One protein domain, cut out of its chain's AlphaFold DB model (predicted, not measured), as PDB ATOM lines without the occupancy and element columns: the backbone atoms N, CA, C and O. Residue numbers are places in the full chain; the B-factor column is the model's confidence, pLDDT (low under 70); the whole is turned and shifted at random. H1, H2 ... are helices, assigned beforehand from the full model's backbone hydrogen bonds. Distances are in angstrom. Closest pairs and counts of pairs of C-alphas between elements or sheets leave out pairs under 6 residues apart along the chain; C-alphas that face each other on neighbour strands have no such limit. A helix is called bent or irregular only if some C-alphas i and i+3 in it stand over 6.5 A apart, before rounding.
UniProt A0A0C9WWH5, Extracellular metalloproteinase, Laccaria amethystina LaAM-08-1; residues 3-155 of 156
ATOM      1  N   MET A   3     -17.644  24.778 -22.859       90.50
ATOM      2  CA  MET A   3     -19.079  24.466 -22.823       90.50
ATOM      3  C   MET A   3     -19.394  23.197 -23.622       90.50
ATOM      4  O   MET A   3     -20.123  22.338 -23.133       90.50
ATOM      5  N   ALA A   4     -18.771  23.023 -24.790       91.88
ATOM      6  CA  ALA A   4     -19.065  21.927 -25.715       91.88
ATOM      7  C   ALA A   4     -18.336  20.600 -25.418       91.88
ATOM      8  O   ALA A   4     -18.658  19.585 -26.027       91.88
ATOM      9  N   GLN A   5     -17.359  20.567 -24.502       94.94
ATOM     10  CA  GLN A   5     -16.670  19.311 -24.156       94.94
ATOM     11  C   GLN A   5     -17.596  18.364 -23.383       94.94
ATOM     12  O   GLN A   5     -18.182  18.773 -22.383       94.94
ATOM     13  N   THR A   6     -17.688  17.099 -23.781       95.75
ATOM     14  CA  THR A   6     -18.593  16.106 -23.161       95.75
ATOM     15  C   THR A   6     -17.872  14.911 -22.540       95.75
ATOM     16  O   THR A   6     -18.515  13.993 -22.046       95.75
ATOM     17  N   SER A   7     -16.539  14.887 -22.573       96.25
ATOM     18  CA  SER A   7     -15.752  13.761 -22.071       96.25
ATOM     19  C   SER A   7     -14.353  14.196 -21.639       96.25
ATOM     20  O   SER A   7     -13.949  15.334 -21.880       96.25
ATOM     21  N   ALA A   8     -13.593  13.265 -21.052       95.38
ATOM     22  CA  ALA A   8     -12.178  13.464 -20.744       95.38
ATOM     23  C   ALA A   8     -11.299  13.638 -21.995       95.38
ATOM     24  O   ALA A   8     -10.227  14.234 -21.905       95.38
ATOM     25  N   ASN A   9     -11.757  13.170 -23.161       95.75
ATOM     26  CA  ASN A   9     -11.095  13.456 -24.424       95.75
ATOM     27  C   ASN A   9     -11.391  14.905 -24.840       95.75
ATOM     28  O   ASN A   9     -12.502  15.227 -25.271       95.75
ATOM     29  N   THR A  10     -10.395  15.775 -24.672       95.62
ATOM     30  CA  THR A  10     -10.501  17.192 -25.024       95.62
ATOM     31  C   THR A  10     -10.473  17.343 -26.539       95.62
ATOM     32  O   THR A  10      -9.460  17.063 -27.171       95.62
ATOM     33  N   LYS A  11     -11.583  17.807 -27.116       96.00
ATOM     34  CA  LYS A  11     -11.696  18.036 -28.558       96.00
ATOM     35  C   LYS A  11     -11.169  19.410 -28.957       96.00
ATOM     36  O   LYS A  11     -11.466  20.407 -28.283       96.00
ATOM     37  N   ASP A  12     -10.485  19.443 -30.091       94.81
ATOM     38  CA  ASP A  12     -10.130  20.668 -30.796       94.81
ATOM     39  C   ASP A  12     -11.391  21.435 -31.207       94.81
ATOM     40  O   ASP A  12     -12.488  20.873 -31.317       94.81
ATOM     41  N   PHE A  13     -11.256  22.744 -31.401       92.69
ATOM     42  CA  PHE A  13     -12.384  23.575 -31.805       92.69
ATOM     43  C   PHE A  13     -11.947  24.810 -32.584       92.69
ATOM     44  O   PHE A  13     -10.890  25.387 -32.332       92.69
ATOM     45  N   ILE A  14     -12.825  25.242 -33.479       91.38
ATOM     46  CA  ILE A  14     -12.724  26.509 -34.201       91.38
ATOM     47  C   ILE A  14     -13.684  27.538 -33.594       91.38
ATOM     48  O   ILE A  14     -14.590  27.190 -32.828       91.38
ATOM     49  N   VAL A  15     -13.450  28.815 -33.897       86.62
ATOM     50  CA  VAL A  15     -14.378  29.908 -33.578       86.62
ATOM     51  C   VAL A  15     -15.066  30.328 -34.859       86.62
ATOM     52  O   VAL A  15     -14.398  30.492 -35.879       86.62
ATOM     53  N   ASP A  16     -16.373  30.543 -34.726       74.56
ATOM     54  CA  ASP A  16     -17.332  30.809 -35.792       74.56
ATOM     55  C   ASP A  16     -17.633  29.593 -36.685       74.56
ATOM     56  O   ASP A  16     -16.743  28.877 -37.137       74.56
ATOM     57  N   LEU A  17     -18.927  29.343 -36.865       62.22
ATOM     58  CA  LEU A  17     -19.510  28.207 -37.589       62.22
ATOM     59  C   LEU A  17     -20.770  28.616 -38.367       62.22
ATOM     60  O   LEU A  17     -21.300  27.791 -39.107       62.22
ATOM     61  N   TYR A  18     -21.286  29.840 -38.175       61.88
ATOM     62  CA  TYR A  18     -22.594  30.226 -38.713       61.88
ATOM     63  C   TYR A  18     -22.511  30.778 -40.146       61.88
ATOM     64  O   TYR A  18     -23.494  30.685 -40.872       61.88
ATOM     65  N   ASP A  19     -21.348  31.273 -40.588       57.69
ATOM     66  CA  ASP A  19     -21.200  31.941 -41.894       57.69
ATOM     67  C   ASP A  19     -19.961  31.493 -42.698       57.69
ATOM     68  O   ASP A  19     -19.204  32.304 -43.221       57.69
ATOM     69  N   LEU A  20     -19.659  30.190 -42.756       55.44
ATOM     70  CA  LEU A  20     -18.407  29.730 -43.378       55.44
ATOM     71  C   LEU A  20     -18.610  28.537 -44.302       55.44
ATOM     72  O   LEU A  20     -18.134  27.434 -44.049       55.44
ATOM     73  N   SER A  21     -19.204  28.796 -45.461       55.97
ATOM     74  CA  SER A  21     -19.034  27.929 -46.631       55.97
ATOM     75  C   SER A  21     -17.574  27.852 -47.126       55.97
ATOM     76  O   SER A  21     -17.300  27.028 -47.987       55.97
ATOM     77  N   ASN A  22     -16.623  28.634 -46.573       56.12
ATOM     78  CA  ASN A  22     -15.270  28.783 -47.140       56.12
ATOM     79  C   ASN A  22     -14.066  28.808 -46.163       56.12
ATOM     80  O   ASN A  22     -12.959  29.092 -46.613       56.12
ATOM     81  N   HIS A  23     -14.198  28.503 -44.863       67.88
ATOM     82  CA  HIS A  23     -13.041  28.554 -43.940       67.88
ATOM     83  C   HIS A  23     -12.885  27.289 -43.088       67.88
ATOM     84  O   HIS A  23     -13.470  27.168 -42.014       67.88
ATOM     85  N   ALA A  24     -12.014  26.375 -43.531       75.88
ATOM     86  CA  ALA A  24     -11.715  25.117 -42.833       75.88
ATOM     87  C   ALA A  24     -11.194  25.298 -41.386       75.88
ATOM     88  O   ALA A  24     -11.346  24.395 -40.567       75.88
ATOM     89  N   ASN A  25     -10.623  26.465 -41.059       76.19
ATOM     90  CA  ASN A  25     -10.053  26.781 -39.742       76.19
ATOM     91  C   ASN A  25     -10.912  27.749 -38.898       76.19
ATOM     92  O   ASN A  25     -10.508  28.123 -37.794       76.19
ATOM     93  N   GLY A  26     -12.091  28.160 -39.377       86.44
ATOM     94  CA  GLY A  26     -12.847  29.259 -38.765       86.44
ATOM     95  C   GLY A  26     -12.220  30.634 -39.039       86.44
ATOM     96  O   GLY A  26     -11.481  30.805 -40.006       86.44
ATOM     97  N   ILE A  27     -12.477  31.612 -38.162       88.75
ATOM     98  CA  ILE A  27     -11.946  32.994 -38.276       88.75
ATOM     99  C   ILE A  27     -10.551  33.195 -37.651       88.75
ATOM    100  O   ILE A  27     -10.100  34.326 -37.457       88.75
ATOM    101  N   ARG A  28      -9.899  32.111 -37.224       92.06
ATOM    102  CA  ARG A  28      -8.570  32.115 -36.593       92.06
ATOM    103  C   ARG A  28      -7.556  31.451 -37.508       92.06
ATOM    104  O   ARG A  28      -7.933  30.697 -38.403       92.06
ATOM    105  N   SER A  29      -6.271  31.732 -37.289       92.75
ATOM    106  CA  SER A  29      -5.217  31.181 -38.148       92.75
ATOM    107  C   SER A  29      -5.081  29.662 -37.993       92.75
ATOM    108  O   SER A  29      -4.852  28.958 -38.980       92.75
ATOM    109  N   PHE A  30      -5.321  29.149 -36.782       93.31
ATOM    110  CA  PHE A  30      -5.336  27.722 -36.474       93.31
ATOM    111  C   PHE A  30      -6.539  27.345 -35.595       93.31
ATOM    112  O   PHE A  30      -6.967  28.141 -34.751       93.31
ATOM    113  N   PRO A  31      -7.048  26.102 -35.697       93.88
ATOM    114  CA  PRO A  31      -7.928  25.549 -34.675       93.88
ATOM    115  C   PRO A  31      -7.253  25.593 -33.302       93.88
ATOM    116  O   PRO A  31      -6.042  25.396 -33.184       93.88
ATOM    117  N   TYR A  32      -8.017  25.797 -32.233       94.50
ATOM    118  CA  TYR A  32      -7.481  25.600 -30.889       94.50
ATOM    119  C   TYR A  32      -7.286  24.111 -30.656       94.50
ATOM    120  O   TYR A  32      -8.242  23.338 -30.760       94.50
ATOM    121  N   SER A  33      -6.046  23.732 -30.359       94.62
ATOM    122  CA  SER A  33      -5.636  22.338 -30.311       94.62
ATOM    123  C   SER A  33      -4.537  22.112 -29.289       94.62
ATOM    124  O   SER A  33      -3.672  22.962 -29.058       94.62
ATOM    125  N   THR A  34      -4.555  20.919 -28.704       93.19
ATOM    126  CA  THR A  34      -3.452  20.435 -27.868       93.19
ATOM    127  C   THR A  34      -2.260  19.942 -28.702       93.19
ATOM    128  O   THR A  34      -1.141  19.846 -28.192       93.19
ATOM    129  N   SER A  35      -2.472  19.692 -30.000       93.81
ATOM    130  CA  SER A  35      -1.454  19.260 -30.956       93.81
ATOM    131  C   SER A  35      -0.632  20.433 -31.488       93.81
ATOM    132  O   SER A  35      -1.167  21.385 -32.054       93.81
ATOM    133  N   ALA A  36       0.695  20.310 -31.404       90.19
ATOM    134  CA  ALA A  36       1.642  21.267 -31.987       90.19
ATOM    135  C   ALA A  36       1.599  21.312 -33.521       90.19
ATOM    136  O   ALA A  36       2.079  22.270 -34.121       90.19
ATOM    137  N   VAL A  37       1.104  20.233 -34.137       93.88
ATOM    138  CA  VAL A  37       0.978  20.104 -35.591       93.88
ATOM    139  C   VAL A  37      -0.246  20.881 -36.068       93.88
ATOM    140  O   VAL A  37      -0.165  21.594 -37.060       93.88
ATOM    141  N   THR A  38      -1.354  20.787 -35.330       93.94
ATOM    142  CA  THR A  38      -2.603  21.494 -35.644       93.94
ATOM    143  C   THR A  38      -2.517  22.975 -35.283       93.94
ATOM    144  O   THR A  38      -2.960  23.819 -36.057       93.94
ATOM    145  N   ASN A  39      -1.938  23.305 -34.123       93.94
ATOM    146  CA  ASN A  39      -1.736  24.682 -33.685       93.94
ATOM    147  C   ASN A  39      -0.284  24.899 -33.218       93.94
ATOM    148  O   ASN A  39       0.076  24.517 -32.097       93.94
ATOM    149  N   PRO A  40       0.566  25.531 -34.048       92.50
ATOM    150  CA  PRO A  40       1.972  25.748 -33.731       92.50
ATOM    151  C   PRO A  40       2.226  26.999 -32.871       92.50
ATOM    152  O   PRO A  40       3.388  27.283 -32.563       92.50
ATOM    153  N   LEU A  41       1.193  27.769 -32.495       91.12
ATOM    154  CA  LEU A  41       1.349  29.026 -31.760       91.12
ATOM    155  C   LEU A  41       1.889  28.808 -30.339       91.12
ATOM    156  O   LEU A  41       1.501  27.886 -29.621       91.12
ATOM    157  N   ARG A  42       2.794  29.700 -29.915       86.00
ATOM    158  CA  ARG A  42       3.491  29.646 -28.618       86.00
ATOM    159  C   ARG A  42       3.546  31.021 -27.975       86.00
ATOM    160  O   ARG A  42       3.339  32.031 -28.640       86.00
ATOM    161  N   HIS A  43       3.963  31.083 -26.710       82.12
ATOM    162  CA  HIS A  43       4.245  32.365 -26.053       82.12
ATOM    163  C   HIS A  43       5.238  33.229 -26.843       82.12
ATOM    164  O   HIS A  43       5.060  34.436 -26.954       82.12
ATOM    165  N   SER A  44       6.261  32.619 -27.447       84.69
ATOM    166  CA  SER A  44       7.227  33.333 -28.289       84.69
ATOM    167  C   SER A  44       6.603  33.960 -29.540       84.69
ATOM    168  O   SER A  44       7.148  34.932 -30.050       84.69
ATOM    169  N   SER A  45       5.462  33.453 -30.023       89.12
ATOM    170  CA  SER A  45       4.748  34.043 -31.161       89.12
ATOM    171  C   SER A  45       4.283  35.468 -30.859       89.12
ATOM    172  O   SER A  45       4.286  36.296 -31.761       89.12
ATOM    173  N   LEU A  46       3.986  35.788 -29.590       86.94
ATOM    174  CA  LEU A  46       3.536  37.119 -29.159       86.94
ATOM    175  C   LEU A  46       4.522  38.240 -29.511       86.94
ATOM    176  O   LEU A  46       4.104  39.375 -29.685       86.94
ATOM    177  N   GLN A  47       5.816  37.935 -29.658       87.81
ATOM    178  CA  GLN A  47       6.837  38.923 -30.033       87.81
ATOM    179  C   GLN A  47       6.632  39.501 -31.440       87.81
ATOM    180  O   GLN A  47       7.209  40.533 -31.764       87.81
ATOM    181  N   LYS A  48       5.849  38.819 -32.282       90.19
ATOM    182  CA  LYS A  48       5.612  39.185 -33.683       90.19
ATOM    183  C   LYS A  48       4.198  39.711 -33.934       90.19
ATOM    184  O   LYS A  48       3.870  39.998 -35.078       90.19
ATOM    185  N   LEU A  49       3.356  39.785 -32.902       89.50
ATOM    186  CA  LEU A  49       1.930  40.079 -33.037       89.50
ATOM    187  C   LEU A  49       1.600  41.424 -32.397       89.50
ATOM    188  O   LEU A  49       2.010  41.707 -31.273       89.50
ATOM    189  N   THR A  50       0.816  42.231 -33.103       91.06
ATOM    190  CA  THR A  50       0.320  43.531 -32.620       91.06
ATOM    191  C   THR A  50      -1.206  43.597 -32.605       91.06
ATOM    192  O   THR A  50      -1.775  44.346 -31.812       91.06
ATOM    193  N   ALA A  51      -1.886  42.794 -33.429       92.88
ATOM    194  CA  ALA A  51      -3.340  42.730 -33.460       92.88
ATOM    195  C   ALA A  51      -3.891  41.970 -32.244       92.88
ATOM    196  O   ALA A  51      -3.464  40.859 -31.922       92.88
ATOM    197  N   LEU A  52      -4.895  42.558 -31.585       91.81
ATOM    198  CA  LEU A  52      -5.502  41.995 -30.371       91.81
ATOM    199  C   LEU A  52      -6.125  40.612 -30.604       91.81
ATOM    200  O   LEU A  52      -6.111  39.779 -29.700       91.81
ATOM    201  N   HIS A  53      -6.647  40.354 -31.804       92.62
ATOM    202  CA  HIS A  53      -7.224  39.060 -32.162       92.62
ATOM    203  C   HIS A  53      -6.167  37.956 -32.261       92.62
ATOM    204  O   HIS A  53      -6.393  36.877 -31.718       92.62
ATOM    205  N   ASP A  54      -5.004  38.243 -32.845       93.56
ATOM    206  CA  ASP A  54      -3.910  37.273 -32.976       93.56
ATOM    207  C   ASP A  54      -3.278  36.983 -31.608       93.56
ATOM    208  O   ASP A  54      -3.010  35.835 -31.248       93.56
ATOM    209  N   ILE A  55      -3.101  38.024 -30.785       91.50
ATOM    210  CA  ILE A  55      -2.665  37.881 -29.388       91.50
ATOM    211  C   ILE A  55      -3.686  37.047 -28.597       91.50
ATOM    212  O   ILE A  55      -3.312  36.158 -27.824       91.50
ATOM    213  N   GLY A  56      -4.978  37.316 -28.804       91.81
ATOM    214  CA  GLY A  56      -6.081  36.579 -28.198       91.81
ATOM    215  C   GLY A  56      -6.118  35.110 -28.614       91.81
ATOM    216  O   GLY A  56      -6.404  34.258 -27.775       91.81
ATOM    217  N   GLU A  57      -5.771  34.797 -29.862       93.56
ATOM    218  CA  GLU A  57      -5.657  33.424 -30.365       93.56
ATOM    219  C   GLU A  57      -4.556  32.652 -29.627       93.56
ATOM    220  O   GLU A  57      -4.797  31.559 -29.107       93.56
ATOM    221  N   VAL A  58      -3.366  33.245 -29.483       92.44
ATOM    222  CA  VAL A  58      -2.274  32.628 -28.714       92.44
ATOM    223  C   VAL A  58      -2.706  32.372 -27.266       92.44
ATOM    224  O   VAL A  58      -2.503  31.276 -26.738       92.44
ATOM    225  N   TRP A  59      -3.333  33.362 -26.625       90.94
ATOM    226  CA  TRP A  59      -3.804  33.246 -25.244       90.94
ATOM    227  C   TRP A  59      -4.885  32.173 -25.075       90.94
ATOM    228  O   TRP A  59      -4.810  31.342 -24.168       90.94
ATOM    229  N   ALA A  60      -5.873  32.140 -25.966       93.50
ATOM    230  CA  ALA A  60      -6.935  31.146 -25.932       93.50
ATOM    231  C   ALA A  60      -6.394  29.724 -26.151       93.50
ATOM    232  O   ALA A  60      -6.850  28.798 -25.471       93.50
ATOM    233  N   ASN A  61      -5.378  29.543 -27.006       94.12
ATOM    234  CA  ASN A  61      -4.736  28.239 -27.168       94.12
ATOM    235  C   ASN A  61      -3.959  27.813 -25.907       94.12
ATOM    236  O   ASN A  61      -4.036  26.656 -25.498       94.12
ATOM    237  N   MET A  62      -3.282  28.742 -25.218       90.94
ATOM    238  CA  MET A  62      -2.657  28.450 -23.914       90.94
ATOM    239  C   MET A  62      -3.685  27.997 -22.875       90.94
ATOM    240  O   MET A  62      -3.467  27.017 -22.163       90.94
ATOM    241  N   LEU A  63      -4.832  28.674 -22.799       93.62
ATOM    242  CA  LEU A  63      -5.916  28.279 -21.899       93.62
ATOM    243  C   LEU A  63      -6.507  26.914 -22.270       93.62
ATOM    244  O   LEU A  63      -6.878  26.145 -21.382       93.62
ATOM    245  N   HIS A  64      -6.562  26.579 -23.561       95.56
ATOM    246  CA  HIS A  64      -6.994  25.262 -24.019       95.56
ATOM    247  C   HIS A  64      -6.044  24.142 -23.556       95.56
ATOM    248  O   HIS A  64      -6.518  23.108 -23.082       95.56
ATOM    249  N   GLN A  65      -4.730  24.382 -23.587       93.88
ATOM    250  CA  GLN A  65      -3.730  23.457 -23.039       93.88
ATOM    251  C   GLN A  65      -3.883  23.279 -21.520       93.88
ATOM    252  O   GLN A  65      -3.891  22.152 -21.021       93.88
ATOM    253  N   VAL A  66      -4.089  24.377 -20.776       94.12
ATOM    254  CA  VAL A  66      -4.359  24.323 -19.325       94.12
ATOM    255  C   VAL A  66      -5.610  23.494 -19.034       94.12
ATOM    256  O   VAL A  66      -5.586  22.644 -18.145       94.12
ATOM    257  N   TYR A  67      -6.693  23.703 -19.787       97.19
ATOM    258  CA  TYR A  67      -7.917  22.913 -19.653       97.19
ATOM    259  C   TYR A  67      -7.656  21.414 -19.851       97.19
ATOM    260  O   TYR A  67      -8.033  20.613 -18.993       97.19
ATOM    261  N   ALA A  68      -6.991  21.041 -20.949       96.56
ATOM    262  CA  ALA A  68      -6.723  19.646 -21.280       96.56
ATOM    263  C   ALA A  68      -5.888  18.954 -20.192       96.56
ATOM    264  O   ALA A  68      -6.228  17.860 -19.743       96.56
ATOM    265  N   ALA A  69      -4.839  19.621 -19.705       95.62
ATOM    266  CA  ALA A  69      -3.980  19.076 -18.660       95.62
ATOM    267  C   ALA A  69      -4.681  18.972 -17.296       95.62
ATOM    268  O   ALA A  69      -4.458  18.006 -16.567       95.62
ATOM    269  N   LEU A  70      -5.558  19.921 -16.953       97.50
ATOM    270  CA  LEU A  70      -6.386  19.819 -15.750       97.50
ATOM    271  C   LEU A  70      -7.346  18.633 -15.833       97.50
ATOM    272  O   LEU A  70      -7.455  17.878 -14.867       97.50
ATOM    273  N   VAL A  71      -8.020  18.448 -16.971       97.94
ATOM    274  CA  VAL A  71      -8.912  17.300 -17.203       97.94
ATOM    275  C   VAL A  71      -8.146  15.982 -17.137       97.94
ATOM    276  O   VAL A  71      -8.622  15.044 -16.504       97.94
ATOM    277  N   ALA A  72      -6.944  15.913 -17.710       96.88
ATOM    278  CA  ALA A  72      -6.099  14.724 -17.622       96.88
ATOM    279  C   ALA A  72      -5.687  14.408 -16.172       96.88
ATOM    280  O   ALA A  72      -5.721  13.253 -15.759       96.88
ATOM    281  N   ALA A  73      -5.335  15.425 -15.381       96.50
ATOM    282  CA  ALA A  73      -4.867  15.241 -14.006       96.50
ATOM    283  C   ALA A  73      -5.989  14.989 -12.985       96.50
ATOM    284  O   ALA A  73      -5.738  14.432 -11.918       96.50
ATOM    285  N   ARG A  74      -7.209  15.459 -13.264       96.06
ATOM    286  CA  ARG A  74      -8.312  15.494 -12.288       96.06
ATOM    287  C   ARG A  74      -9.616  14.918 -12.816       96.06
ATOM    288  O   ARG A  74     -10.655  15.184 -12.231       96.06
ATOM    289  N   VAL A  75      -9.560  14.162 -13.908       97.12
ATOM    290  CA  VAL A  75     -10.708  13.617 -14.643       97.12
ATOM    291  C   VAL A  75     -11.705  14.684 -15.125       97.12
ATOM    292  O   VAL A  75     -11.591  15.883 -14.850       97.12
ATOM    293  N   PHE A  76     -12.684  14.245 -15.912       98.12
ATOM    294  CA  PHE A  76     -13.776  15.074 -16.411       98.12
ATOM    295  C   PHE A  76     -15.060  14.806 -15.624       98.12
ATOM    296  O   PHE A  76     -15.380  13.654 -15.343       98.12
ATOM    297  N   SER A  77     -15.837  15.857 -15.355       97.81
ATOM    298  CA  SER A  77     -17.171  15.746 -14.756       97.81
ATOM    299  C   SER A  77     -18.280  16.196 -15.700       97.81
ATOM    300  O   SER A  77     -18.234  17.303 -16.243       97.81
ATOM    301  N   ASN A  78     -19.337  15.391 -15.822       97.00
ATOM    302  CA  ASN A  78     -20.576  15.789 -16.504       97.00
ATOM    303  C   ASN A  78     -21.379  16.836 -15.712       97.00
ATOM    304  O   ASN A  78     -22.263  17.480 -16.269       97.00
ATOM    305  N   LYS A  79     -21.049  17.062 -14.433       96.25
ATOM    306  CA  LYS A  79     -21.719  18.045 -13.567       96.25
ATOM    307  C   LYS A  79     -21.138  19.454 -13.685       96.25
ATOM    308  O   LYS A  79     -21.476  20.327 -12.900       96.25
ATOM    309  N   LYS A  80     -20.291  19.721 -14.682       94.88
ATOM    310  CA  LYS A  80     -19.566  20.996 -14.816       94.88
ATOM    311  C   LYS A  80     -20.441  22.257 -14.866       94.88
ATOM    312  O   LYS A  80     -19.945  23.338 -14.580       94.88
ATOM    313  N   LEU A  81     -21.706  22.118 -15.266       94.81
ATOM    314  CA  LEU A  81     -22.679  23.212 -15.350       94.81
ATOM    315  C   LEU A  81     -23.496  23.399 -14.064       94.81
ATOM    316  O   LEU A  81     -24.150  24.422 -13.912       94.81
ATOM    317  N   THR A  82     -23.485  22.418 -13.162       96.25
ATOM    318  CA  THR A  82     -24.348  22.382 -11.971       96.25
ATOM    319  C   THR A  82     -23.569  22.253 -10.666       96.25
ATOM    320  O   THR A  82     -24.111  22.540  -9.604       96.25
ATOM    321  N   ASP A  83     -22.294  21.873 -10.728       96.00
ATOM    322  CA  ASP A  83     -21.397  21.775  -9.586       96.00
ATOM    323  C   ASP A  83     -20.197  22.712  -9.766       96.00
ATOM    324  O   ASP A  83     -19.228  22.413 -10.465       96.00
ATOM    325  N   ALA A  84     -20.257  23.861  -9.094       94.81
ATOM    326  CA  ALA A  84     -19.148  24.808  -9.046       94.81
ATOM    327  C   ALA A  84     -18.067  24.415  -8.024       94.81
ATOM    328  O   ALA A  84     -16.986  24.998  -8.039       94.81
ATOM    329  N   ASN A  85     -18.330  23.455  -7.131       94.94
ATOM    330  CA  ASN A  85     -17.439  23.071  -6.034       94.94
ATOM    331  C   ASN A  85     -16.622  21.813  -6.321       94.94
ATOM    332  O   ASN A  85     -15.603  21.618  -5.648       94.94
ATOM    333  N   GLY A  86     -16.976  21.063  -7.363       96.31
ATOM    334  CA  GLY A  86     -16.239  19.906  -7.857       96.31
ATOM    335  C   GLY A  86     -14.724  20.118  -7.958       96.31
ATOM    336  O   GLY A  86     -14.202  21.236  -8.115       96.31
ATOM    337  N   LYS A  87     -14.006  19.008  -7.805       97.19
ATOM    338  CA  LYS A  87     -12.537  18.949  -7.842       97.19
ATOM    339  C   LYS A  87     -12.023  18.477  -9.199       97.19
ATOM    340  O   LYS A  87     -10.812  18.460  -9.405       97.19
ATOM    341  N   GLU A  88     -12.925  18.130 -10.108       98.19
ATOM    342  CA  GLU A  88     -12.626  17.625 -11.436       98.19
ATOM    343  C   GLU A  88     -12.047  18.714 -12.337       98.19
ATOM    344  O   GLU A  88     -12.324  19.907 -12.172       98.19
ATOM    345  N   GLY A  89     -11.220  18.318 -13.300       97.81
ATOM    346  CA  GLY A  89     -10.343  19.237 -14.027       97.81
ATOM    347  C   GLY A  89     -11.079  20.328 -14.794       97.81
ATOM    348  O   GLY A  89     -10.683  21.494 -14.768       97.81
ATOM    349  N   ASN A  90     -12.198  19.976 -15.421       97.94
ATOM    350  CA  ASN A  90     -13.041  20.928 -16.136       97.94
ATOM    351  C   ASN A  90     -13.762  21.906 -15.190       97.94
ATOM    352  O   ASN A  90     -13.886  23.081 -15.536       97.94
ATOM    353  N   ILE A  91     -14.190  21.467 -14.004       98.25
ATOM    354  CA  ILE A  91     -14.790  22.351 -12.989       98.25
ATOM    355  C   ILE A  91     -13.729  23.291 -12.419       98.25
ATOM    356  O   ILE A  91     -13.936  24.501 -12.355       98.25
ATOM    357  N   VAL A  92     -12.563  22.750 -12.070       98.06
ATOM    358  CA  VAL A  92     -11.410  23.506 -11.567       98.06
ATOM    359  C   VAL A  92     -10.974  24.575 -12.561       98.06
ATOM    360  O   VAL A  92     -10.775  25.717 -12.153       98.06
ATOM    361  N   PHE A  93     -10.873  24.237 -13.851       97.44
ATOM    362  CA  PHE A  93     -10.548  25.205 -14.896       97.44
ATOM    363  C   PHE A  93     -11.497  26.407 -14.840       97.44
ATOM    364  O   PHE A  93     -11.046  27.541 -14.706       97.44
ATOM    365  N   MET A  94     -12.811  26.166 -14.868       96.75
ATOM    366  CA  MET A  94     -13.785  27.258 -14.875       96.75
ATOM    367  C   MET A  94     -13.804  28.024 -13.546       96.75
ATOM    368  O   MET A  94     -13.850  29.252 -13.546       96.75
ATOM    369  N   LYS A  95     -13.685  27.319 -12.414       96.81
ATOM    370  CA  LYS A  95     -13.585  27.910 -11.072       96.81
ATOM    371  C   LYS A  95     -12.429  28.901 -10.994       96.81
ATOM    372  O   LYS A  95     -12.629  30.039 -10.576       96.81
ATOM    373  N   VAL A  96     -11.230  28.493 -11.403       95.94
ATOM    374  CA  VAL A  96     -10.045  29.356 -11.355       95.94
ATOM    375  C   VAL A  96     -10.182  30.515 -12.343       95.94
ATOM    376  O   VAL A  96      -9.931  31.655 -11.959       95.94
ATOM    377  N   MET A  97     -10.650  30.262 -13.570       94.38
ATOM    378  CA  MET A  97     -10.850  31.310 -14.577       94.38
ATOM    379  C   MET A  97     -11.817  32.396 -14.092       94.38
ATOM    380  O   MET A  97     -11.466  33.572 -14.100       94.38
ATOM    381  N   MET A  98     -12.993  32.012 -13.593       94.06
ATOM    382  CA  MET A  98     -14.009  32.962 -13.125       94.06
ATOM    383  C   MET A  98     -13.549  33.767 -11.906       94.06
ATOM    384  O   MET A  98     -13.864  34.947 -11.794       94.06
ATOM    385  N   ASN A  99     -12.755  33.163 -11.018       94.75
ATOM    386  CA  ASN A  99     -12.191  33.872  -9.866       94.75
ATOM    387  C   ASN A  99     -10.998  34.769 -10.230       94.75
ATOM    388  O   ASN A  99     -10.681  35.688  -9.478       94.75
ATOM    389  N   ALA A 100     -10.343  34.530 -11.367       93.06
ATOM    390  CA  ALA A 100      -9.271  35.383 -11.859       93.06
ATOM    391  C   ALA A 100      -9.812  36.643 -12.550       93.06
ATOM    392  O   ALA A 100      -9.232  37.711 -12.374       93.06
ATOM    393  N   LEU A 101     -10.920  36.547 -13.301       89.81
ATOM    394  CA  LEU A 101     -11.449  37.638 -14.139       89.81
ATOM    395  C   LEU A 101     -11.504  39.024 -13.457       89.81
ATOM    396  O   LEU A 101     -11.024  39.973 -14.074       89.81
ATOM    397  N   PRO A 102     -11.981  39.181 -12.201       89.56
ATOM    398  CA  PRO A 102     -12.050  40.499 -11.554       89.56
ATOM    399  C   PRO A 102     -10.676  41.143 -11.293       89.56
ATOM    400  O   PRO A 102     -10.552  42.364 -11.150       89.56
ATOM    401  N   VAL A 103      -9.625  40.325 -11.208       84.62
ATOM    402  CA  VAL A 103      -8.259  40.748 -10.870       84.62
ATOM    403  C   VAL A 103      -7.297  40.682 -12.058       84.62
ATOM    404  O   VAL A 103      -6.173  41.170 -11.945       84.62
ATOM    405  N   ILE A 104      -7.722  40.142 -13.207       81.62
ATOM    406  CA  ILE A 104      -6.955  40.246 -14.452       81.62
ATOM    407  C   ILE A 104      -6.784  41.733 -14.801       81.62
ATOM    408  O   ILE A 104      -7.677  42.565 -14.616       81.62
ATOM    409  N   ARG A 105      -5.583  42.079 -15.260       75.94
ATOM    410  CA  ARG A 105      -5.191  43.422 -15.698       75.94
ATOM    411  C   ARG A 105      -4.513  43.332 -17.071       75.94
ATOM    412  O   ARG A 105      -4.232  42.231 -17.538       75.94
ATOM    413  N   LEU A 106      -4.309  44.499 -17.689       67.81
ATOM    414  CA  LEU A 106      -4.042  44.804 -19.110       67.81
ATOM    415  C   LEU A 106      -3.052  43.913 -19.897       67.81
ATOM    416  O   LEU A 106      -3.055  44.002 -21.121       67.81
ATOM    417  N   VAL A 107      -2.229  43.060 -19.271       74.62
ATOM    418  CA  VAL A 107      -1.264  42.198 -19.988       74.62
ATOM    419  C   VAL A 107      -1.392  40.706 -19.648       74.62
ATOM    420  O   VAL A 107      -1.654  40.328 -18.507       74.62
ATOM    421  N   LEU A 108      -1.132  39.831 -20.634       77.25
ATOM    422  CA  LEU A 108      -1.264  38.358 -20.544       77.25
ATOM    423  C   LEU A 108      -0.549  37.747 -19.332       77.25
ATOM    424  O   LEU A 108      -1.029  36.811 -18.697       77.25
ATOM    425  N   VAL A 109       0.597  38.310 -18.971       76.56
ATOM    426  CA  VAL A 109       1.328  37.937 -17.761       76.56
ATOM    427  C   VAL A 109       0.479  38.113 -16.507       76.56
ATOM    428  O   VAL A 109       0.430  37.225 -15.654       76.56
ATOM    429  N   GLN A 110      -0.125  39.293 -16.356       78.81
ATOM    430  CA  GLN A 110      -0.952  39.610 -15.201       78.81
ATOM    431  C   GLN A 110      -2.161  38.681 -15.188       78.81
ATOM    432  O   GLN A 110      -2.530  38.195 -14.123       78.81
ATOM    433  N   ALA A 111      -2.694  38.341 -16.366       83.88
ATOM    434  CA  ALA A 111      -3.741  37.339 -16.497       83.88
ATOM    435  C   ALA A 111      -3.310  35.959 -15.965       83.88
ATOM    436  O   ALA A 111      -4.008  35.372 -15.140       83.88
ATOM    437  N   ARG A 112      -2.125  35.461 -16.344       84.69
ATOM    438  CA  ARG A 112      -1.582  34.197 -15.810       84.69
ATOM    439  C   ARG A 112      -1.395  34.247 -14.291       84.69
ATOM    440  O   ARG A 112      -1.753  33.301 -13.595       84.69
ATOM    441  N   ASN A 113      -0.829  35.334 -13.770       83.94
ATOM    442  CA  ASN A 113      -0.591  35.477 -12.332       83.94
ATOM    443  C   ASN A 113      -1.911  35.549 -11.547       83.94
ATOM    444  O   ASN A 113      -2.017  34.941 -10.487       83.94
ATOM    445  N   ALA A 114      -2.935  36.209 -12.093       89.19
ATOM    446  CA  ALA A 114      -4.288  36.214 -11.543       89.19
ATOM    447  C   ALA A 114      -4.900  34.804 -11.484       89.19
ATOM    448  O   ALA A 114      -5.482  34.433 -10.468       89.19
ATOM    449  N   ILE A 115      -4.717  33.989 -12.529       91.88
ATOM    450  CA  ILE A 115      -5.158  32.583 -12.555       91.88
ATOM    451  C   ILE A 115      -4.419  31.761 -11.487       91.88
ATOM    452  O   ILE A 115      -5.048  31.013 -10.743       91.88
ATOM    453  N   LEU A 116      -3.102  31.930 -11.342       90.19
ATOM    454  CA  LEU A 116      -2.334  31.264 -10.279       90.19
ATOM    455  C   LEU A 116      -2.792  31.691  -8.876       90.19
ATOM    456  O   LEU A 116      -2.914  30.851  -7.987       90.19
ATOM    457  N   GLN A 117      -3.090  32.976  -8.678       90.69
ATOM    458  CA  GLN A 117      -3.620  33.470  -7.409       90.69
ATOM    459  C   GLN A 117      -5.024  32.921  -7.126       90.69
ATOM    460  O   GLN A 117      -5.332  32.555  -5.992       90.69
ATOM    461  N   ALA A 118      -5.878  32.817  -8.144       94.38
ATOM    462  CA  ALA A 118      -7.192  32.202  -8.012       94.38
ATOM    463  C   ALA A 118      -7.083  30.713  -7.639       94.38
ATOM    464  O   ALA A 118      -7.822  30.253  -6.765       94.38
ATOM    465  N   ASP A 119      -6.125  29.975  -8.209       95.25
ATOM    466  CA  ASP A 119      -5.822  28.596  -7.800       95.25
ATOM    467  C   ASP A 119      -5.334  28.522  -6.349       95.25
ATOM    468  O   ASP A 119      -5.780  27.667  -5.581       95.25
ATOM    469  N   GLN A 120      -4.469  29.451  -5.933       94.00
ATOM    470  CA  GLN A 120      -4.028  29.545  -4.544       94.00
ATOM    471  C   GLN A 120      -5.211  29.745  -3.588       94.00
ATOM    472  O   GLN A 120      -5.301  29.057  -2.574       94.00
ATOM    473  N   ASN A 121      -6.141  30.633  -3.936       95.12
ATOM    474  CA  ASN A 121      -7.257  31.007  -3.070       95.12
ATOM    475  C   ASN A 121      -8.396  29.979  -3.054       95.12
ATOM    476  O   ASN A 121      -9.105  29.868  -2.058       95.12
ATOM    477  N   LYS A 122      -8.629  29.266  -4.163       95.75
ATOM    478  CA  LYS A 122      -9.800  28.379  -4.329       95.75
ATOM    479  C   LYS A 122      -9.462  26.896  -4.367       95.75
ATOM    480  O   LYS A 122     -10.361  26.062  -4.293       95.75
ATOM    481  N   CYS A 123      -8.191  26.559  -4.540       95.00
ATOM    482  CA  CYS A 123      -7.707  25.192  -4.701       95.00
ATOM    483  C   CYS A 123      -6.403  24.949  -3.922       95.00
ATOM    484  O   CYS A 123      -5.715  23.967  -4.194       95.00
ATOM    485  N   ASN A 124      -6.049  25.825  -2.972       93.88
ATOM    486  CA  ASN A 124      -4.833  25.743  -2.150       93.88
ATOM    487  C   ASN A 124      -3.533  25.635  -2.971       93.88
ATOM    488  O   ASN A 124      -2.537  25.068  -2.517       93.88
ATOM    489  N   GLY A 125      -3.540  26.142  -4.207       91.62
ATOM    490  CA  GLY A 125      -2.384  26.095  -5.100       91.62
ATOM    491  C   GLY A 125      -2.098  24.696  -5.657       91.62
ATOM    492  O   GLY A 125      -0.965  24.418  -6.068       91.62
ATOM    493  N   ALA A 126      -3.078  23.788  -5.617       94.25
ATOM    494  CA  ALA A 126      -2.919  22.394  -6.024       94.25
ATOM    495  C   ALA A 126      -2.805  22.198  -7.548       94.25
ATOM    496  O   ALA A 126      -2.530  21.085  -7.989       94.25
ATOM    497  N   ASN A 127      -3.027  23.237  -8.365       93.81
ATOM    498  CA  ASN A 127      -2.845  23.185  -9.824       93.81
ATOM    499  C   ASN A 127      -1.699  24.054 -10.328       93.81
ATOM    500  O   ASN A 127      -1.492  24.132 -11.541       93.81
ATOM    501  N   ARG A 128      -0.953  24.707  -9.429       89.06
ATOM    502  CA  ARG A 128       0.074  25.693  -9.791       89.06
ATOM    503  C   ARG A 128       1.011  25.205 -10.900       89.06
ATOM    504  O   ARG A 128       1.297  25.958 -11.821       89.06
ATOM    505  N   CYS A 129       1.443  23.943 -10.837       86.62
ATOM    506  CA  CYS A 129       2.407  23.378 -11.776       86.62
ATOM    507  C   CYS A 129       1.794  23.167 -13.159       86.62
ATOM    508  O   CYS A 129       2.419  23.505 -14.160       86.62
ATOM    509  N   ILE A 130       0.551  22.680 -13.215       90.12
ATOM    510  CA  ILE A 130      -0.195  22.508 -14.466       90.12
ATOM    511  C   ILE A 130      -0.434  23.875 -15.113       90.12
ATOM    512  O   ILE A 130      -0.083  24.081 -16.272       90.12
ATOM    513  N   ILE A 131      -0.953  24.838 -14.346       89.50
ATOM    514  CA  ILE A 131      -1.260  26.187 -14.840       89.50
ATOM    515  C   ILE A 131       0.014  26.898 -15.313       89.50
ATOM    516  O   ILE A 131       0.023  27.485 -16.392       89.50
ATOM    517  N   ALA A 132       1.103  26.836 -14.541       83.12
ATOM    518  CA  ALA A 132       2.358  27.493 -14.897       83.12
ATOM    519  C   ALA A 132       3.034  26.856 -16.120       83.12
ATOM    520  O   ALA A 132       3.600  27.569 -16.947       83.12
ATOM    521  N   LYS A 133       2.985  25.524 -16.247       80.81
ATOM    522  CA  LYS A 133       3.586  24.792 -17.366       80.81
ATOM    523  C   LYS A 133       2.810  24.985 -18.663       80.81
ATOM    524  O   LYS A 133       3.414  25.339 -19.675       80.81
ATOM    525  N   GLU A 134       1.496  24.786 -18.627       84.44
ATOM    526  CA  GLU A 134       0.663  24.790 -19.833       84.44
ATOM    527  C   GLU A 134       0.201  26.199 -20.226       84.44
ATOM    528  O   GLU A 134       0.134  26.519 -21.410       84.44
ATOM    529  N   GLY A 135       0.020  27.105 -19.257       76.44
ATOM    530  CA  GLY A 135      -0.284  28.526 -19.494       76.44
ATOM    531  C   GLY A 135       0.873  29.326 -20.110       76.44
ATOM    532  O   GLY A 135       0.761  30.531 -20.310       76.44
ATOM    533  N   CYS A 136       1.989  28.655 -20.396       71.19
ATOM    534  CA  CYS A 136       3.156  29.156 -21.118       71.19
ATOM    535  C   CYS A 136       3.359  28.445 -22.474       71.19
ATOM    536  O   CYS A 136       4.420  28.625 -23.068       71.19
ATOM    537  N   ALA A 137       2.393  27.615 -22.903       51.19
ATOM    538  CA  ALA A 137       2.415  26.608 -23.973       51.19
ATOM    539  C   ALA A 137       3.729  26.428 -24.772       51.19
ATOM    540  O   ALA A 137       4.214  27.320 -25.471       51.19
ATOM    541  N   PHE A 138       4.206  25.175 -24.727       43.59
ATOM    542  CA  PHE A 138       5.423  24.588 -25.304       43.59
ATOM    543  C   PHE A 138       6.732  24.844 -24.557       43.59
ATOM    544  O   PHE A 138       7.515  25.712 -24.928       43.59
ATOM    545  N   ARG A 139       6.966  23.979 -23.555       46.38
ATOM    546  CA  ARG A 139       8.213  23.442 -22.945       46.38
ATOM    547  C   ARG A 139       9.449  24.335 -22.702       46.38
ATOM    548  O   ARG A 139      10.262  23.924 -21.884       46.38
ATOM    549  N   ARG A 140       9.641  25.489 -23.351       48.59
ATOM    550  CA  ARG A 140      10.829  26.368 -23.251       48.59
ATOM    551  C   ARG A 140      10.558  27.856 -23.566       48.59
ATOM    552  O   ARG A 140      11.503  28.604 -23.772       48.59
ATOM    553  N   GLY A 141       9.298  28.299 -23.631       46.78
ATOM    554  CA  GLY A 141       8.944  29.654 -24.095       46.78
ATOM    555  C   GLY A 141       8.718  30.728 -23.024       46.78
ATOM    556  O   GLY A 141       8.497  31.883 -23.384       46.78
ATOM    557  N   CYS A 142       8.739  30.388 -21.731       54.41
ATOM    558  CA  CYS A 142       8.543  31.384 -20.677       54.41
ATOM    559  C   CYS A 142       9.902  31.980 -20.259       54.41
ATOM    560  O   CYS A 142      10.756  31.219 -19.799       54.41
ATOM    561  N   PRO A 143      10.138  33.302 -20.420       50.44
ATOM    562  CA  PRO A 143      11.371  33.933 -19.948       50.44
ATOM    563  C   PRO A 143      11.551  33.702 -18.437       50.44
ATOM    564  O   PRO A 143      10.557  33.476 -17.745       50.44
ATOM    565  N   PRO A 144      12.779  33.732 -17.891       45.38
ATOM    566  CA  PRO A 144      12.997  33.606 -16.452       45.38
ATOM    567  C   PRO A 144      12.271  34.741 -15.710       45.38
ATOM    568  O   PRO A 144      12.646  35.906 -15.777       45.38
ATOM    569  N   TRP A 145      11.177  34.397 -15.034       49.91
ATOM    570  CA  TRP A 145      10.358  35.316 -14.243       49.91
ATOM    571  C   TRP A 145      10.916  35.413 -12.827       49.91
ATOM    572  O   TRP A 145      10.743  34.458 -12.095       49.91
ATOM    573  N   SER A 146      11.452  36.536 -12.355       41.91
ATOM    574  CA  SER A 146      12.017  36.633 -10.988       41.91
ATOM    575  C   SER A 146      11.048  36.263  -9.837       41.91
ATOM    576  O   SER A 146      11.498  35.873  -8.761       41.91
ATOM    577  N   ALA A 147       9.725  36.311 -10.056       41.34
ATOM    578  CA  ALA A 147       8.710  35.852  -9.095       41.34
ATOM    579  C   ALA A 147       8.076  34.482  -9.434       41.34
ATOM    580  O   ALA A 147       7.733  33.725  -8.527       41.34
ATOM    581  N   ALA A 148       7.937  34.124 -10.719       42.38
ATOM    582  CA  ALA A 148       7.353  32.839 -11.136       42.38
ATOM    583  C   ALA A 148       8.397  31.726 -11.335       42.38
ATOM    584  O   ALA A 148       8.031  30.557 -11.392       42.38
ATOM    585  N   THR A 149       9.687  32.055 -11.380       44.91
ATOM    586  CA  THR A 149      10.792  31.093 -11.443       44.91
ATOM    587  C   THR A 149      10.869  30.308 -10.133       44.91
ATOM    588  O   THR A 149      10.833  29.089 -10.177       44.91
ATOM    589  N   LYS A 150      10.677  30.953  -8.970       47.06
ATOM    590  CA  LYS A 150      10.468  30.248  -7.684       47.06
ATOM    591  C   LYS A 150       9.252  29.306  -7.669       47.06
ATOM    592  O   LYS A 150       9.243  28.338  -6.913       47.06
ATOM    593  N   VAL A 151       8.208  29.600  -8.449       49.75
ATOM    594  CA  VAL A 151       6.995  28.761  -8.546       49.75
ATOM    595  C   VAL A 151       7.226  27.580  -9.488       49.75
ATOM    596  O   VAL A 151       6.822  26.468  -9.163       49.75
ATOM    597  N   TYR A 152       7.897  27.809 -10.618       49.81
ATOM    598  CA  TYR A 152       8.226  26.784 -11.611       49.81
ATOM    599  C   TYR A 152       9.317  25.822 -11.120       49.81
ATOM    600  O   TYR A 152       9.250  24.629 -11.400       49.81
ATOM    601  N   ASP A 153      10.286  26.312 -10.344       53.06
ATOM    602  CA  ASP A 153      11.384  25.510  -9.788       53.06
ATOM    603  C   ASP A 153      10.894  24.495  -8.743       53.06
ATOM    604  O   ASP A 153      11.484  23.434  -8.597       53.06
ATOM    605  N   LYS A 154       9.766  24.769  -8.069       57.69
ATOM    606  CA  LYS A 154       9.094  23.814  -7.165       57.69
ATOM    607  C   LYS A 154       8.217  22.784  -7.888       57.69
ATOM    608  O   LYS A 154       7.570  21.973  -7.234       57.69
ATOM    609  N   CYS A 155       8.138  22.870  -9.212       63.38
ATOM    610  CA  CYS A 155       7.322  22.016 -10.071       63.38
ATOM    611  C   CYS A 155       8.163  21.137 -11.011       63.38
ATOM    612  O   CYS A 155       7.585  20.472 -11.873       63.38
TER     613      CYS A 155
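AT A GLANCE: This is residues 3 to 155 of the 156 residues of the protein "Extracellular metalloproteinase" of Laccaria amethystina LaAM-08-1 (UniProt A0A0C9WWH5). One long helix, H2, runs through the middle of the domain, with H3 and H5 packed on its later part and H4 bridging H3 and H5. The short H1 folds back beside the first part of H2, and the small H6 packs on H5. Residues 14 to 40, in a long winding stretch with no named helix, lie over the other side of H2, and their turn at Ser 21 reaches far out. The printed part has 153 residues with six named helices, H1 to H6 in chain order, and no named strand; its class is all helix, though the helices hold 72 residues, under half. It is compact, with a radius of gyration of the C-alphas of 15.5 A and spans of 47 by 38 by 28 A.

IN THESE COORDINATES: The printed part begins at Met 3, with its C-alpha at (-19.079, 24.466, -22.823), and residues 3 to 42 hold no named element. H1, residues 43 to 48, begins with C-alpha 43 at (4.245, 32.365, -26.053). H2, residues 52 to 74, is the longest helix at 32.2 A. H3, residues 89 to 103, measures 21.8 A and is only just irregular: C-alphas 99 and 102 are 6.8 A apart. H4, residues 108 to 123, measures 21.6 A. H5 is residues 128 to 134, and H6 is residues 149 to 153, ending with C-alpha 153 at (11.384, 25.510, -9.788).

HOW THE PARTS SIT: H2 and H5 are the hubs, touching three helices each, and the helix packing is mostly crossed, the lines of touching helices standing mostly at steep tilts. H1 and H2 form a helical hairpin at a shallow tilt of 5 degrees; H2 touches H1 with residues 55 to 58 alone, and the closest C-alphas, of Leu 46 and Ile 55, are 6.3 A apart. H2 and H3 form another, at a steep tilt of 42 degrees; residues 66 to 74 of H2 touch residues 89 to 93 of H3, the closest C-alphas being those of Val 71 and Gly 89, 4.0 A apart. H2 touches H5 with residues 62 to 70 alone, at a steep tilt of 54 degrees, the closest C-alphas being those of Val 66 and Glu 134 at 5.1 A. H3 and H4 touch at a steep tilt of 61 degrees, opposite ways, the closest C-alphas being those of Ala 100 and Ile 115 at 5.0 A. H4 and H5 form a helical hairpin at 37 degrees, only just steep, with the C-alphas of Leu 116 and Arg 128 closest at 6.1 A. H5 touches H6, the closest C-alphas being those of Cys 129 and Tyr 152 at 6.7 A. H2 and H4 are close but not clearly touching, and H3 and H5 are apart. Every O i to N i+4 pair is within hydrogen-bond range in H2, H4, H5 and H6, against 9 of 11 in H3 and 0 of 2 in H1, where 3 of 3 O i to N i+3 pairs are.

THE WHOLE: The two C-alphas farthest apart are those of Ser 21 and Lys 150, at 48.9 A. The printed part has no cut, and the links H2 to H3 and H5 to H6 are long, with 14 residues each. The mean pLDDT of the printed part is 84.5; residues 17 to 23, 106 and 137 to 155 are under 70.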